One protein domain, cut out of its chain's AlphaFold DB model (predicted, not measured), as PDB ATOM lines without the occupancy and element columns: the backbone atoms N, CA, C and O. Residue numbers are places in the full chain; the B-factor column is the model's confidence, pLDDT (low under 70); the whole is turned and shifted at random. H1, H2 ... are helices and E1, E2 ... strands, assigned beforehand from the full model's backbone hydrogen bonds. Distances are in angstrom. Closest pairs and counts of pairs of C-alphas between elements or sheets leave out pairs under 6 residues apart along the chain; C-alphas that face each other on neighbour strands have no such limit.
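What this domain is: This is residues 4 to 16 and 23 to 83 of the 92 residues of an uncharacterized protein of Halococcus sp. IIIV-5B (UniProt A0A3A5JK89). A long free helix, H2, and a small hairpin, E1 and E2, lie at opposite ends of a stretched-out shape, joined by residues 39 to 60; a short helix, H1, is a separate piece before a cut. The printed part has 74 residues, in the order H1, E1, E2, H2; the class is mostly helix, with 35 residues, under half, in named elements. It is extended, radius of gyration of the C-alphas 21.0 A, spanning 61 by 33 by 21 A.

How they stand to each other: H1, residues 4 to 10, is apart from E2, residues 36 to 38, and from H2, residues 61 to 82. E1, residues 27 to 29, forms an antiparallel hairpin with E2, at 140 degrees; N 28 and O 37 are within hydrogen-bond range, 2.8 A. E1 and H2 are apart. In H1 and H2 every O i to N i+4 pair is within hydrogen-bond range.

Where its parts are: H1, 10.1 A long, begins at C-alpha 4 (204.449, 151.047, 194.440). E1 measures 6.7 A and E2 7.3 A. H2, 31.7 A, ends at C-alpha 82 (175.874, 138.743, 218.663).

The domain as a whole: The farthest C-alphas, Pro 45 and Thr 82, are 61.4 A apart. Residues 17 to 22 are not printed; C-alphas 16 and 23 are 10.3 A apart. The link E2 to H2 is long. pLDDT is under 70 in residues 12 to 16, 23 to 27, 39 to 41 and 52 to 56.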
ATOM      1  N   THR A   4     205.911 150.899 194.451       72.56
ATOM      2  CA  THR A   4     204.449 151.047 194.440       72.56
ATOM      3  C   THR A   4     203.750 150.129 193.434       72.56
ATOM      4  O   THR A   4     202.627 149.698 193.677       72.56
ATOM      5  N   VAL A   5     204.408 149.781 192.323       74.19
ATOM      6  CA  VAL A   5     203.867 148.863 191.302       74.19
ATOM      7  C   VAL A   5     203.832 147.433 191.836       74.19
ATOM      8  O   VAL A   5     202.845 146.726 191.645       74.19
ATOM      9  N   LYS A   6     204.888 147.016 192.546       79.50
ATOM     10  CA  LYS A   6     204.960 145.687 193.168       79.50
ATOM     11  C   LYS A   6     203.915 145.527 194.273       79.50
ATOM     12  O   LYS A   6     203.231 144.511 194.298       79.50
ATOM     13  N   ALA A   7     203.761 146.538 195.132       80.38
ATOM     14  CA  ALA A   7     202.779 146.514 196.214       80.38
ATOM     15  C   ALA A   7     201.340 146.370 195.691       80.38
ATOM     16  O   ALA A   7     200.596 145.534 196.185       80.38
ATOM     17  N   LYS A   8     200.972 147.127 194.647       76.00
ATOM     18  CA  LYS A   8     199.636 147.060 194.032       76.00
ATOM     19  C   LYS A   8     199.321 145.673 193.461       76.00
ATOM     20  O   LYS A   8     198.274 145.116 193.776       76.00
ATOM     21  N   ARG A   9     200.255 145.066 192.719       74.94
ATOM     22  CA  ARG A   9     200.075 143.706 192.179       74.94
ATOM     23  C   ARG A   9     199.872 142.652 193.264       74.94
ATOM     24  O   ARG A   9     199.094 141.727 193.073       74.94
ATOM     25  N   LEU A  10     200.550 142.800 194.401       81.94
ATOM     26  CA  LEU A  10     200.495 141.837 195.501       81.94
ATOM     27  C   LEU A  10     199.109 141.765 196.162       81.94
ATOM     28  O   LEU A  10     198.727 140.716 196.664       81.94
ATOM     29  N   VAL A  11     198.344 142.857 196.111       80.00
ATOM     30  CA  VAL A  11     196.956 142.929 196.598       80.00
ATOM     31  C   VAL A  11     195.921 142.813 195.468       80.00
ATOM     32  O   VAL A  11     194.772 143.204 195.643       80.00
ATOM     33  N   GLY A  12     196.317 142.313 194.290       65.44
ATOM     34  CA  GLY A  12     195.415 142.100 193.150       65.44
ATOM     35  C   GLY A  12     194.996 143.371 192.403       65.44
ATOM     36  O   GLY A  12     194.176 143.304 191.491       65.44
ATOM     37  N   LEU A  13     195.564 144.532 192.742       64.44
ATOM     38  CA  LEU A  13     195.417 145.749 191.954       64.44
ATOM     39  C   LEU A  13     196.482 145.740 190.855       64.44
ATOM     40  O   LEU A  13     197.593 146.232 191.062       64.44
ATOM     41  N   ASP A  14     196.182 145.170 189.687       62.47
ATOM     42  CA  ASP A  14     197.091 145.317 188.549       62.47
ATOM     43  C   ASP A  14     197.041 146.774 188.049       62.47
ATOM     44  O   ASP A  14     195.966 147.276 187.717       62.47
ATOM     45  N   PRO A  15     198.168 147.509 188.036       59.16
ATOM     46  CA  PRO A  15     198.216 148.847 187.465       59.16
ATOM     47  C   PRO A  15     198.184 148.844 185.929       59.16
ATOM     48  O   PRO A  15     198.418 149.900 185.336       59.16
ATOM     49  N   THR A  16     197.938 147.705 185.269       56.41
ATOM     50  CA  THR A  16     197.616 147.703 183.842       56.41
ATOM     51  C   THR A  16     196.448 148.655 183.583       56.41
ATOM     52  O   THR A  16     195.454 148.642 184.312       56.41
ATOM     53  N   HIS A  23     191.139 152.241 178.622       48.19
ATOM     54  CA  HIS A  23     191.295 152.412 177.188       48.19
ATOM     55  C   HIS A  23     190.888 153.843 176.864       48.19
ATOM     56  O   HIS A  23     189.737 154.234 177.079       48.19
ATOM     57  N   GLN A  24     191.835 154.625 176.350       51.50
ATOM     58  CA  GLN A  24     191.516 155.814 175.577       51.50
ATOM     59  C   GLN A  24     190.731 155.314 174.361       51.50
ATOM     60  O   GLN A  24     191.307 154.882 173.369       51.50
ATOM     61  N   ARG A  25     189.406 155.205 174.510       54.50
ATOM     62  CA  ARG A  25     188.516 154.802 173.426       54.50
ATOM     63  C   ARG A  25     188.665 155.909 172.388       54.50
ATOM     64  O   ARG A  25     188.313 157.039 172.690       54.50
ATOM     65  N   THR A  26     189.252 155.610 171.234       57.75
ATOM     66  CA  THR A  26     189.424 156.569 170.127       57.75
ATOM     67  C   THR A  26     188.106 156.857 169.408       57.75
ATOM     68  O   THR A  26     188.062 157.675 168.502       57.75
ATOM     69  N   VAL A  27     187.022 156.198 169.829       65.94
ATOM     70  CA  VAL A  27     185.688 156.310 169.247       65.94
ATOM     71  C   VAL A  27     184.673 156.584 170.362       65.94
ATOM     72  O   VAL A  27     184.620 155.866 171.367       65.94
ATOM     73  N   HIS A  28     183.885 157.643 170.207       71.06
ATOM     74  CA  HIS A  28     182.718 157.981 171.015       71.06
ATOM     75  C   HIS A  28     181.445 157.551 170.303       71.06
ATOM     76  O   HIS A  28     181.288 157.797 169.116       71.06
ATOM     77  N   GLU A  29     180.511 156.968 171.044       82.19
ATOM     78  CA  GLU A  29     179.151 156.731 170.568       82.19
ATOM     79  C   GLU A  29     178.258 157.871 171.066       82.19
ATOM     80  O   GLU A  29     178.268 158.215 172.253       82.19
ATOM     81  N   CYS A  30     177.504 158.493 170.162       83.00
ATOM     82  CA  CYS A  30     176.539 159.517 170.529       83.00
ATOM     83  C   CYS A  30     175.391 158.899 171.340       83.00
ATOM     84  O   CYS A  30     174.653 158.066 170.826       83.00
ATOM     85  N   THR A  31     175.152 159.376 172.564       81.75
ATOM     86  CA  THR A  31     174.021 158.919 173.397       81.75
ATOM     87  C   THR A  31     172.646 159.327 172.858       81.75
ATOM     88  O   THR A  31     171.634 158.838 173.352       81.75
ATOM     89  N   VAL A  32     172.595 160.228 171.869       86.00
ATOM     90  CA  VAL A  32     171.351 160.724 171.263       86.00
ATOM     91  C   VAL A  32     170.997 159.952 169.995       86.00
ATOM     92  O   VAL A  32     169.856 159.527 169.845       86.00
ATOM     93  N   CYS A  33     171.947 159.774 169.072       88.12
ATOM     94  CA  CYS A  33     171.680 159.167 167.762       88.12
ATOM     95  C   CYS A  33     172.483 157.893 167.468       88.12
ATOM     96  O   CYS A  33     172.361 157.352 166.372       88.12
ATOM     97  N   GLY A  34     173.311 157.420 168.404       84.25
ATOM     98  CA  GLY A  34     174.075 156.174 168.274       84.25
ATOM     99  C   GLY A  34     175.228 156.220 167.272       84.25
ATOM    100  O   GLY A  34     175.900 155.215 167.073       84.25
ATOM    101  N   THR A  35     175.492 157.357 166.618       86.88
ATOM    102  CA  THR A  35     176.621 157.445 165.685       86.88
ATOM    103  C   THR A  35     177.946 157.414 166.420       86.88
ATOM    104  O   THR A  35     178.140 158.168 167.378       86.88
ATOM    105  N   GLU A  36     178.864 156.609 165.905       85.81
ATOM    106  CA  GLU A  36     180.251 156.536 166.339       85.81
ATOM    107  C   GLU A  36     181.092 157.636 165.665       85.81
ATOM    108  O   GLU A  36     181.006 157.831 164.453       85.81
ATOM    109  N   PHE A  37     181.882 158.388 166.434       79.56
ATOM    110  CA  PHE A  37     182.748 159.458 165.927       79.56
ATOM    111  C   PHE A  37     184.001 159.662 166.792       79.56
ATOM    112  O   PHE A  37     184.059 159.204 167.931       79.56
ATOM    113  N   ASP A  38     185.021 160.321 166.236       74.50
ATOM    114  CA  ASP A  38     186.302 160.545 166.917       74.50
ATOM    115  C   ASP A  38     186.156 161.469 168.142       74.50
ATOM    116  O   ASP A  38     185.354 162.406 168.168       74.50
ATOM    117  N   VAL A  39     186.948 161.179 169.170       64.50
ATOM    118  CA  VAL A  39     186.935 161.813 170.490       64.50
ATOM    119  C   VAL A  39     187.501 163.227 170.536       64.50
ATOM    120  O   VAL A  39     187.369 163.897 171.560       64.50
ATOM    121  N   GLU A  40     188.121 163.704 169.456       65.44
ATOM    122  CA  GLU A  40     188.608 165.086 169.386       65.44
ATOM    123  C   GLU A  40     187.466 166.124 169.414       65.44
ATOM    124  O   GLU A  40     187.679 167.273 169.807       65.44
ATOM    125  N   GLY A  41     186.233 165.725 169.068       64.69
ATOM    126  CA  GLY A  41     185.047 166.582 169.092       64.69
ATOM    127  C   GLY A  41     184.139 166.351 170.304       64.69
ATOM    128  O   GLY A  41     183.767 165.225 170.618       64.69
ATOM    129  N   SER A  42     183.687 167.432 170.951       72.62
ATOM    130  CA  SER A  42     182.610 167.373 171.963       72.62
ATOM    131  C   SER A  42     181.203 167.480 171.361       72.62
ATOM    132  O   SER A  42     180.215 167.383 172.086       72.62
ATOM    133  N   THR A  43     181.102 167.637 170.041       82.56
ATOM    134  CA  THR A  43     179.842 167.787 169.308       82.56
ATOM    135  C   THR A  43     179.704 166.659 168.303       82.56
ATOM    136  O   THR A  43     180.605 166.419 167.502       82.56
ATOM    137  N   CYS A  44     178.562 165.975 168.326       85.06
ATOM    138  CA  CYS A  44     178.269 164.925 167.362       85.06
ATOM    139  C   CYS A  44     178.087 165.524 165.951       85.06
ATOM    140  O   CYS A  44     177.214 166.381 165.782       85.06
ATOM    141  N   PRO A  45     178.821 165.055 164.923       84.56
ATOM    142  CA  PRO A  45     178.703 165.583 163.562       84.56
ATOM    143  C   PRO A  45     177.373 165.225 162.879       84.56
ATOM    144  O   PRO A  45     176.989 165.887 161.922       84.56
ATOM    145  N   ASN A  46     176.667 164.194 163.356       87.88
ATOM    146  CA  ASN A  46     175.420 163.734 162.745       87.88
ATOM    147  C   ASN A  46     174.182 164.485 163.263       87.88
ATOM    148  O   ASN A  46     173.342 164.913 162.481       87.88
ATOM    149  N   CYS A  47     174.051 164.640 164.584       88.38
ATOM    150  CA  CYS A  47     172.860 165.250 165.192       88.38
ATOM    151  C   CYS A  47     173.121 166.596 165.884       88.38
ATOM    152  O   CYS A  47     172.180 167.224 166.362       88.38
ATOM    153  N   GLY A  48     174.380 167.036 165.980       85.31
ATOM    154  CA  GLY A  48     174.747 168.294 166.634       85.31
ATOM    155  C   GLY A  48     174.671 168.271 168.164       85.31
ATOM    156  O   GLY A  48     174.854 169.311 168.792       85.31
ATOM    157  N   SER A  49     174.412 167.118 168.792       82.19
ATOM    158  CA  SER A  49     174.355 167.017 170.255       82.19
ATOM    159  C   SER A  49     175.724 167.277 170.888       82.19
ATOM    160  O   SER A  49     176.720 166.680 170.466       82.19
ATOM    161  N   HIS A  50     175.759 168.077 171.951       79.56
ATOM    162  CA  HIS A  50     176.956 168.284 172.763       79.56
ATOM    163  C   HIS A  50     177.111 167.152 173.790       79.56
ATOM    164  O   HIS A  50     176.259 166.967 174.659       79.56
ATOM    165  N   LEU A  51     178.206 166.400 173.712       72.00
ATOM    166  CA  LEU A  51     178.586 165.406 174.710       72.00
ATOM    167  C   LEU A  51     179.382 166.101 175.823       72.00
ATOM    168  O   LEU A  51     180.577 166.369 175.683       72.00
ATOM    169  N   LEU A  52     178.727 166.402 176.948       63.41
ATOM    170  CA  LEU A  52     179.423 166.855 178.153       63.41
ATOM    171  C   LEU A  52     180.079 165.658 178.843       63.41
ATOM    172  O   LEU A  52     179.412 164.840 179.477       63.41
ATOM    173  N   ARG A  53     181.408 165.570 178.761       59.78
ATOM    174  CA  ARG A  53     182.189 164.662 179.602       59.78
ATOM    175  C   ARG A  53     182.695 165.416 180.820       59.78
ATOM    176  O   ARG A  53     183.834 165.874 180.855       59.78
ATOM    177  N   GLU A  54     181.857 165.517 181.841       61.00
ATOM    178  CA  GLU A  54     182.324 165.997 183.134       61.00
ATOM    179  C   GLU A  54     183.070 164.862 183.839       61.00
ATOM    180  O   GLU A  54     182.503 163.826 184.192       61.00
ATOM    181  N   LYS A  55     184.390 165.011 183.983       59.94
ATOM    182  CA  LYS A  55     185.194 164.049 184.735       59.94
ATOM    183  C   LYS A  55     184.771 164.134 186.196       59.94
ATOM    184  O   LYS A  55     185.169 165.055 186.901       59.94
ATOM    185  N   THR A  56     184.006 163.154 186.664       66.81
ATOM    186  CA  THR A  56     183.603 163.083 188.068       66.81
ATOM    187  C   THR A  56     184.825 162.785 188.939       66.81
ATOM    188  O   THR A  56     185.228 161.638 189.133       66.81
ATOM    189  N   THR A  57     185.468 163.827 189.460       73.75
ATOM    190  CA  THR A  57     186.517 163.695 190.472       73.75
ATOM    191  C   THR A  57     185.881 163.567 191.845       73.75
ATOM    192  O   THR A  57     185.397 164.543 192.409       73.75
ATOM    193  N   THR A  58     185.903 162.356 192.399       76.75
ATOM    194  CA  THR A  58     185.468 162.131 193.783       76.75
ATOM    195  C   THR A  58     186.595 162.543 194.737       76.75
ATOM    196  O   THR A  58     187.672 161.934 194.697       76.75
ATOM    197  N   PRO A  59     186.403 163.556 195.603       79.19
ATOM    198  CA  PRO A  59     187.427 163.945 196.562       79.19
ATOM    199  C   PRO A  59     187.672 162.807 197.559       79.19
ATOM    200  O   PRO A  59     186.738 162.151 198.016       79.19
ATOM    201  N   ARG A  60     188.944 162.574 197.910       86.19
ATOM    202  CA  ARG A  60     189.368 161.562 198.899       86.19
ATOM    203  C   ARG A  60     188.816 160.145 198.644       86.19
ATOM    204  O   ARG A  60     188.585 159.404 199.596       86.19
ATOM    205  N   ALA A  61     188.663 159.738 197.379       84.94
ATOM    206  CA  ALA A  61     188.099 158.435 197.000       84.94
ATOM    207  C   ALA A  61     188.692 157.239 197.778       84.94
ATOM    208  O   ALA A  61     187.949 156.376 198.237       84.94
ATOM    209  N   GLY A  62     190.013 157.222 197.995       84.75
ATOM    210  CA  GLY A  62     190.676 156.165 198.766       84.75
ATOM    211  C   GLY A  62     190.244 156.103 200.236       84.75
ATOM    212  O   GLY A  62     190.024 155.015 200.758       84.75
ATOM    213  N   PHE A  63     190.067 157.256 200.889       92.06
ATOM    214  CA  PHE A  63     189.584 157.313 202.271       92.06
ATOM    215  C   PHE A  63     188.128 156.855 202.368       92.06
ATOM    216  O   PHE A  63     187.809 156.033 203.221       92.06
ATOM    217  N   ASN A  64     187.260 157.334 201.470       87.44
ATOM    218  CA  ASN A  64     185.843 156.959 201.466       87.44
ATOM    219  C   ASN A  64     185.671 155.450 201.270       87.44
ATOM    220  O   ASN A  64     184.894 154.816 201.980       87.44
ATOM    221  N   LEU A  65     186.440 154.867 200.344       92.12
ATOM    222  CA  LEU A  65     186.435 153.428 200.116       92.12
ATOM    223  C   LEU A  65     186.924 152.663 201.353       92.12
ATOM    224  O   LEU A  65     186.267 151.718 201.778       92.12
ATOM    225  N   ALA A  66     188.037 153.087 201.960       94.12
ATOM    226  CA  ALA A  66     188.553 152.455 203.172       94.12
ATOM    227  C   ALA A  66     187.533 152.508 204.321       94.12
ATOM    228  O   ALA A  66     187.287 151.497 204.975       94.12
ATOM    229  N   PHE A  67     186.891 153.660 204.527       96.12
ATOM    230  CA  PHE A  67     185.850 153.834 205.536       96.12
ATOM    231  C   PHE A  67     184.655 152.896 205.303       96.12
ATOM    232  O   PHE A  67     184.198 152.236 206.237       96.12
ATOM    233  N   ALA A  68     184.182 152.784 204.058       94.56
ATOM    234  CA  ALA A  68     183.078 151.893 203.710       94.56
ATOM    235  C   ALA A  68     183.425 150.418 203.978       94.56
ATOM    236  O   ALA A  68     182.642 149.697 204.590       94.56
ATOM    237  N   VAL A  69     184.625 149.980 203.586       96.69
ATOM    238  CA  VAL A  69     185.082 148.599 203.809       96.69
ATOM    239  C   VAL A  69     185.203 148.286 205.302       96.69
ATOM    240  O   VAL A  69     184.733 147.242 205.752       96.69
ATOM    241  N   VAL A  70     185.794 149.194 206.086       97.44
ATOM    242  CA  VAL A  70     185.980 149.000 207.533       97.44
ATOM    243  C   VAL A  70     184.642 148.935 208.265       97.44
ATOM    244  O   VAL A  70     184.426 148.029 209.067       97.44
ATOM    245  N   THR A  71     183.726 149.864 207.984       96.69
ATOM    246  CA  THR A  71     182.415 149.897 208.651       96.69
ATOM    247  C   THR A  71     181.557 148.685 208.293       96.69
ATOM    248  O   THR A  71     180.963 148.084 209.189       96.69
ATOM    249  N   ALA A  72     181.563 148.254 207.028       94.62
ATOM    250  CA  ALA A  72     180.896 147.023 206.608       94.62
ATOM    251  C   ALA A  72     181.480 145.787 207.312       94.62
ATOM    252  O   ALA A  72     180.732 144.979 207.859       94.62
ATOM    253  N   GLY A  73     182.810 145.660 207.365       94.81
ATOM    254  CA  GLY A  73     183.474 144.548 208.050       94.81
ATOM    255  C   GLY A  73     183.158 144.488 209.548       94.81
ATOM    256  O   GLY A  73     182.874 143.412 210.074       94.81
ATOM    257  N   LEU A  74     183.139 145.639 210.228       96.38
ATOM    258  CA  LEU A  74     182.756 145.726 211.641       96.38
ATOM    259  C   LEU A  74     181.300 145.308 211.873       96.38
ATOM    260  O   LEU A  74     181.030 144.571 212.820       96.38
ATOM    261  N   ALA A  75     180.373 145.730 211.009       90.69
ATOM    262  CA  ALA A  75     178.969 145.332 211.103       90.69
ATOM    263  C   ALA A  75     178.798 143.812 210.946       90.69
ATOM    264  O   ALA A  75     178.091 143.179 211.729       90.69
ATOM    265  N   VAL A  76     179.498 143.210 209.978       90.06
ATOM    266  CA  VAL A  76     179.516 141.752 209.791       90.06
ATOM    267  C   VAL A  76     180.053 141.052 211.042       90.06
ATOM    268  O   VAL A  76     179.407 140.140 211.553       90.06
ATOM    269  N   ALA A  77     181.192 141.500 211.577       91.31
ATOM    270  CA  ALA A  77     181.787 140.917 212.778       91.31
ATOM    271  C   ALA A  77     180.852 141.018 213.994       91.31
ATOM    272  O   ALA A  77     180.681 140.044 214.726       91.31
ATOM    273  N   TYR A  78     180.202 142.167 214.186       91.25
ATOM    274  CA  TYR A  78     179.224 142.367 215.253       91.25
ATOM    275  C   TYR A  78     178.042 141.398 215.141       91.25
ATOM    276  O   TYR A  78     177.663 140.770 216.129       91.25
ATOM    277  N   ASN A  79     177.487 141.227 213.941       88.06
ATOM    278  CA  ASN A  79     176.371 140.308 213.708       88.06
ATOM    279  C   ASN A  79     176.761 138.852 213.989       88.06
ATOM    280  O   ASN A  79     175.989 138.118 214.604       88.06
ATOM    281  N   VAL A  80     177.978 138.447 213.609       87.88
ATOM    282  CA  VAL A  80     178.518 137.115 213.927       87.88
ATOM    283  C   VAL A  80     178.664 136.924 215.439       87.88
ATOM    284  O   VAL A  80     178.222 135.906 215.965       87.88
ATOM    285  N   LEU A  81     179.235 137.903 216.147       90.69
ATOM    286  CA  LEU A  81     179.459 137.829 217.597       90.69
ATOM    287  C   LEU A  81     178.160 137.847 218.410       90.69
ATOM    288  O   LEU A  81     178.070 137.191 219.444       90.69
ATOM    289  N   THR A  82     177.160 138.601 217.959       89.88
ATOM    290  CA  THR A  82     175.874 138.743 218.663       89.88
ATOM    291  C   THR A  82     174.830 137.714 218.249       89.88
ATOM    292  O   THR A  82     173.754 137.672 218.837       89.88
ATOM    293  N   GLY A  83     175.119 136.883 217.246       81.38
ATOM    294  CA  GLY A  83     174.164 135.905 216.728       81.38
ATOM    295  C   GLY A  83     173.005 136.515 215.929       81.38
ATOM    296  O   GLY A  83     172.063 135.807 215.584       81.38
TER     297      GLY A  83